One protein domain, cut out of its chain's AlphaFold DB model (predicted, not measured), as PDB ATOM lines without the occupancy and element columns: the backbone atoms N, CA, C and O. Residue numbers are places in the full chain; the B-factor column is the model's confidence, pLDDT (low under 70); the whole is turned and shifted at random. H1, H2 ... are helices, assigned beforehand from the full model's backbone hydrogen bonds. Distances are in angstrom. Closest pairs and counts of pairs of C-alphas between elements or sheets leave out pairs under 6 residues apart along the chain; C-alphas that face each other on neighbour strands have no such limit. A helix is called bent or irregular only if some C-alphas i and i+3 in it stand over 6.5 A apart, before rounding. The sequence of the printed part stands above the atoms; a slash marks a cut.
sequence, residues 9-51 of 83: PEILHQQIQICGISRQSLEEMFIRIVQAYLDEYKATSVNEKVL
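What this domain is: This is residues 9 to 51 of the 83 residues of an uncharacterized protein of Gammaproteobacteria bacterium (UniProt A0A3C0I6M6). One long helix, H2, makes most of the length, and a much shorter helix, H1, stands off its starting end like the short arm of an L. A tight link makes the corner between them, and most of H2, with the tail after it, sticks out free. The printed part has 43 residues with two named helices, H1 then H2, and no named strand; the class is all helix. It is extended, with a radius of gyration of the C-alphas of 15.5 A, and spans 46 by 19 by 11 A.

Where its parts are: Pro 9 comes first, and H1 follows with residues 10 to 18, from C-alpha 10 at (-25.083, 18.914, 20.738) to C-alpha 18 at (-37.068, 21.382, 22.140). H2 holds residues 23 to 47 and measures 36.5 A from its first to its last C-alpha. It begins with C-alpha 23 at (-31.144, 33.244, 22.235) and ends with C-alpha 47 at (-11.977, 32.976, 53.289). Residues 48 to 51 come after it.

How they stand to each other: H1 and H2 are joined by a tight link of 4 residues, yet they are apart, only just: their closest C-alphas are 8.5 A from each other. Along H1 the x values fall, while along H2 both x and z rise. Residues 27 to 51, of which 27 to 47 belong to H2, stand free. In H1 and H2 every O i to N i+4 pair is within hydrogen-bond range, and neither helix is bent.

The domain as a whole: The two C-alphas farthest apart are those of Ile 18 and Lys 49, at 46.4 A. The printed part has no cut and no long link. The mean pLDDT of the printed part is 77.3, and residues 41 to 51 are under 70.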
ATOM      1  N   PRO A   9     -22.340  21.575  23.752       87.81
ATOM      2  CA  PRO A   9     -22.601  20.188  23.395       87.81
ATOM      3  C   PRO A   9     -23.905  20.040  22.599       87.81
ATOM      4  O   PRO A   9     -24.912  20.676  22.924       87.81
ATOM      5  N   GLU A  10     -23.915  19.146  21.605       87.56
ATOM      6  CA  GLU A  10     -25.083  18.914  20.738       87.56
ATOM      7  C   GLU A  10     -26.364  18.603  21.524       87.56
ATOM      8  O   GLU A  10     -27.445  19.055  21.152       87.56
ATOM      9  N   ILE A  11     -26.245  17.892  22.648       88.94
ATOM     10  CA  ILE A  11     -27.376  17.548  23.520       88.94
ATOM     11  C   ILE A  11     -28.051  18.814  24.065       88.94
ATOM     12  O   ILE A  11     -29.276  18.926  24.045       88.94
ATOM     13  N   LEU A  12     -27.265  19.802  24.505       83.50
ATOM     14  CA  LEU A  12     -27.805  21.072  24.992       83.50
ATOM     15  C   LEU A  12     -28.408  21.887  23.850       83.50
ATOM     16  O   LEU A  12     -29.456  22.501  24.028       83.50
ATOM     17  N   HIS A  13     -27.801  21.846  22.664       84.25
ATOM     18  CA  HIS A  13     -28.373  22.486  21.483       84.25
ATOM     19  C   HIS A  13     -29.759  21.909  21.138       84.25
ATOM     20  O   HIS A  13     -30.706  22.661  20.908       84.25
ATOM     21  N   GLN A  14     -29.908  20.582  21.174       86.69
ATOM     22  CA  GLN A  14     -31.195  19.914  20.970       86.69
ATOM     23  C   GLN A  14     -32.212  20.296  22.054       86.69
ATOM     24  O   GLN A  14     -33.356  20.613  21.735       86.69
ATOM     25  N   GLN A  15     -31.803  20.341  23.323       86.50
ATOM     26  CA  GLN A  15     -32.690  20.742  24.420       86.50
ATOM     27  C   GLN A  15     -33.156  22.198  24.305       86.50
ATOM     28  O   GLN A  15     -34.330  22.479  24.532       86.50
ATOM     29  N   ILE A  16     -32.278  23.120  23.902       87.31
ATOM     30  CA  ILE A  16     -32.626  24.529  23.658       87.31
ATOM     31  C   ILE A  16     -33.708  24.633  22.579       87.31
ATOM     32  O   ILE A  16     -34.667  25.391  22.742       87.31
ATOM     33  N   GLN A  17     -33.581  23.844  21.508       85.25
ATOM     34  CA  GLN A  17     -34.575  23.795  20.437       85.25
ATOM     35  C   GLN A  17     -35.903  23.191  20.906       85.25
ATOM     36  O   GLN A  17     -36.952  23.775  20.645       85.25
ATOM     37  N   ILE A  18     -35.868  22.065  21.626       90.44
ATOM     38  CA  ILE A  18     -37.068  21.382  22.140       90.44
ATOM     39  C   ILE A  18     -37.838  22.280  23.113       90.44
ATOM     40  O   ILE A  18     -39.060  22.383  23.032       90.44
ATOM     41  N   CYS A  19     -37.128  22.958  24.013       88.38
ATOM     42  CA  CYS A  19     -37.724  23.837  25.012       88.38
ATOM     43  C   CYS A  19     -38.096  25.223  24.458       88.38
ATOM     44  O   CYS A  19     -38.651  26.037  25.194       88.38
ATOM     45  N   GLY A  20     -37.785  25.513  23.189       89.75
ATOM     46  CA  GLY A  20     -38.080  26.801  22.559       89.75
ATOM     47  C   GLY A  20     -37.393  27.981  23.250       89.75
ATOM     48  O   GLY A  20     -37.965  29.068  23.338       89.75
ATOM     49  N   ILE A  21     -36.184  27.777  23.782       88.38
ATOM     50  CA  ILE A  21     -35.466  28.816  24.522       88.38
ATOM     51  C   ILE A  21     -34.930  29.851  23.532       88.38
ATOM     52  O   ILE A  21     -34.205  29.531  22.590       88.38
ATOM     53  N   SER A  22     -35.276  31.119  23.758       90.00
ATOM     54  CA  SER A  22     -34.771  32.212  22.931       90.00
ATOM     55  C   SER A  22     -33.274  32.431  23.163       90.00
ATOM     56  O   SER A  22     -32.766  32.265  24.275       90.00
ATOM     57  N   ARG A  23     -32.565  32.887  22.125       85.50
ATOM     58  CA  ARG A  23     -31.144  33.244  22.235       85.50
ATOM     59  C   ARG A  23     -30.885  34.272  23.340       85.50
ATOM     60  O   ARG A  23     -29.915  34.136  24.070       85.50
ATOM     61  N   GLN A  24     -31.762  35.261  23.490       88.06
ATOM     62  CA  GLN A  24     -31.618  36.292  24.517       88.06
ATOM     63  C   GLN A  24     -31.732  35.704  25.931       88.06
ATOM     64  O   GLN A  24     -30.912  36.002  26.794       88.06
ATOM     65  N   SER A  25     -32.700  34.810  26.155       87.62
ATOM     66  CA  SER A  25     -32.842  34.097  27.431       87.62
ATOM     67  C   SER A  25     -31.620  33.227  27.735       87.62
ATOM     68  O   SER A  25     -31.199  33.131  28.886       87.62
ATOM     69  N   LEU A  26     -31.030  32.623  26.700       87.25
ATOM     70  CA  LEU A  26     -29.805  31.842  26.819       87.25
ATOM     71  C   LEU A  26     -28.615  32.724  27.226       87.25
ATOM     72  O   LEU A  26     -27.884  32.379  28.149       87.25
ATOM     73  N   GLU A  27     -28.440  33.875  26.575       87.12
ATOM     74  CA  GLU A  27     -27.378  34.838  26.887       87.12
ATOM     75  C   GLU A  27     -27.499  35.354  28.329       87.12
ATOM     76  O   GLU A  27     -26.516  35.346  29.069       87.12
ATOM     77  N   GLU A  28     -28.706  35.711  28.778       87.94
ATOM     78  CA  GLU A  28     -28.948  36.116  30.170       87.94
ATOM     79  C   GLU A  28     -28.633  34.999  31.171       87.94
ATOM     80  O   GLU A  28     -28.044  35.255  32.225       87.94
ATOM     81  N   MET A  29     -28.992  33.756  30.845       87.19
ATOM     82  CA  MET A  29     -28.680  32.597  31.678       87.19
ATOM     83  C   MET A  29     -27.167  32.386  31.790       87.19
ATOM     84  O   MET A  29     -26.656  32.218  32.897       87.19
ATOM     85  N   PHE A  30     -26.433  32.458  30.675       86.94
ATOM     86  CA  PHE A  30     -24.974  32.328  30.677       86.94
ATOM     87  C   PHE A  30     -24.292  33.440  31.467       86.94
ATOM     88  O   PHE A  30     -23.373  33.157  32.233       86.94
ATOM     89  N   ILE A  31     -24.765  34.682  31.349       86.81
ATOM     90  CA  ILE A  31     -24.248  35.797  32.151       86.81
ATOM     91  C   ILE A  31     -24.396  35.491  33.645       86.81
ATOM     92  O   ILE A  31     -23.432  35.648  34.391       86.81
ATOM     93  N   ARG A  32     -25.565  35.003  34.080       87.31
ATOM     94  CA  ARG A  32     -25.809  34.658  35.491       87.31
ATOM     95  C   ARG A  32     -24.925  33.515  35.974       87.31
ATOM     96  O   ARG A  32     -24.407  33.590  37.082       87.31
ATOM     97  N   ILE A  33     -24.729  32.483  35.156       85.81
ATOM     98  CA  ILE A  33     -23.862  31.346  35.496       85.81
ATOM     99  C   ILE A  33     -22.413  31.811  35.660       85.81
ATOM    100  O   ILE A  33     -21.772  31.489  36.657       85.81
ATOM    101  N   VAL A  34     -21.907  32.611  34.719       84.38
ATOM    102  CA  VAL A  34     -20.542  33.148  34.791       84.38
ATOM    103  C   VAL A  34     -20.381  34.064  36.005       84.38
ATOM    104  O   VAL A  34     -19.372  33.979  36.699       84.38
ATOM    105  N   GLN A  35     -21.370  34.911  36.301       85.44
ATOM    106  CA  GLN A  35     -21.362  35.755  37.499       85.44
ATOM    107  C   GLN A  35     -21.330  34.922  38.783       85.44
ATOM    108  O   GLN A  35     -20.467  35.160  39.621       85.44
ATOM    109  N   ALA A  36     -22.198  33.914  38.900       82.25
ATOM    110  CA  ALA A  36     -22.233  33.024  40.057       82.25
ATOM    111  C   ALA A  36     -20.891  32.306  40.259       82.25
ATOM    112  O   ALA A  36     -20.362  32.300  41.366       82.25
ATOM    113  N   TYR A  37     -20.296  31.795  39.178       80.06
ATOM    114  CA  TYR A  37     -18.982  31.159  39.221       80.06
ATOM    115  C   TYR A  37     -17.882  32.123  39.689       80.06
ATOM    116  O   TYR A  37     -17.061  31.784  40.541       80.06
ATOM    117  N   LEU A  38     -17.863  33.349  39.155       82.56
ATOM    118  CA  LEU A  38     -16.885  34.364  39.548       82.56
ATOM    119  C   LEU A  38     -17.057  34.802  41.004       82.56
ATOM    120  O   LEU A  38     -16.063  35.068  41.680       82.56
ATOM    121  N   ASP A  39     -18.292  34.896  41.484       78.06
ATOM    122  CA  ASP A  39     -18.582  35.297  42.856       78.06
ATOM    123  C   ASP A  39     -18.252  34.182  43.856       78.06
ATOM    124  O   ASP A  39     -17.676  34.463  44.907       78.06
ATOM    125  N   GLU A  40     -18.495  32.919  43.508       75.06
ATOM    126  CA  GLU A  40     -18.067  31.758  44.297       75.06
ATOM    127  C   GLU A  40     -16.537  31.629  44.340       75.06
ATOM    128  O   GLU A  40     -15.946  31.420  45.406       75.06
ATOM    129  N   TYR A  41     -15.865  31.862  43.208       69.94
ATOM    130  CA  TYR A  41     -14.405  31.893  43.139       69.94
ATOM    131  C   TYR A  41     -13.824  33.010  44.021       69.94
ATOM    132  O   TYR A  41     -12.875  32.790  44.777       69.94
ATOM    133  N   LYS A  42     -14.435  34.204  43.998       62.34
ATOM    134  CA  LYS A  42     -14.060  35.309  44.894       62.34
ATOM    135  C   LYS A  42     -14.303  34.959  46.359       62.34
ATOM    136  O   LYS A  42     -13.413  35.191  47.174       62.34
ATOM    137  N   ALA A  43     -15.458  34.393  46.703       58.75
ATOM    138  CA  ALA A  43     -15.798  34.033  48.080       58.75
ATOM    139  C   ALA A  43     -14.818  33.002  48.662       58.75
ATOM    140  O   ALA A  43     -14.373  33.137  49.804       58.75
ATOM    141  N   THR A  44     -14.413  32.028  47.850       54.09
ATOM    142  CA  THR A  44     -13.419  31.016  48.229       54.09
ATOM    143  C   THR A  44     -12.029  31.641  48.412       54.09
ATOM    144  O   THR A  44     -11.345  31.348  49.387       54.09
ATOM    145  N   SER A  45     -11.651  32.603  47.560       51.22
ATOM    146  CA  SER A  45     -10.368  33.324  47.666       51.22
ATOM    147  C   SER A  45     -10.259  34.313  48.841       51.22
ATOM    148  O   SER A  45      -9.159  34.747  49.170       51.22
ATOM    149  N   VAL A  46     -11.381  34.700  49.464       50.88
ATOM    150  CA  VAL A  46     -11.419  35.667  50.581       50.88
ATOM    151  C   VAL A  46     -11.421  34.970  51.948       50.88
ATOM    152  O   VAL A  46     -10.927  35.541  52.920       50.88
ATOM    153  N   ASN A  47     -11.935  33.739  52.035       46.81
ATOM    154  CA  ASN A  47     -11.977  32.976  53.289       46.81
ATOM    155  C   ASN A  47     -10.702  32.169  53.576       46.81
ATOM    156  O   ASN A  47     -10.422  31.876  54.740       46.81
ATOM    157  N   GLU A  48      -9.885  31.872  52.568       45.22
ATOM    158  CA  GLU A  48      -8.514  31.426  52.794       45.22
ATOM    159  C   GLU A  48      -7.578  32.630  52.791       45.22
ATOM    160  O   GLU A  48      -7.446  33.355  51.809       45.22
ATOM    161  N   LYS A  49      -6.846  32.821  53.889       44.75
ATOM    162  CA  LYS A  49      -5.719  33.760  54.005       44.75
ATOM    163  C   LYS A  49      -4.508  33.285  53.176       44.75
ATOM    164  O   LYS A  49      -3.367  33.387  53.617       44.75
ATOM    165  N   VAL A  50      -4.768  32.730  51.996       46.00
ATOM    166  CA  VAL A  50      -3.807  32.303  50.991       46.00
ATOM    167  C   VAL A  50      -4.045  33.208  49.796       46.00
ATOM    168  O   VAL A  50      -4.901  32.980  48.949       46.00
ATOM    169  N   LEU A  51      -3.277  34.290  49.773       45.50
ATOM    170  CA  LEU A  51      -3.032  35.088  48.584       45.50
ATOM    171  C   LEU A  51      -2.855  34.138  47.382       45.50
ATOM    172  O   LEU A  51      -1.897  33.356  47.406       45.50
TER     173      LEU A  51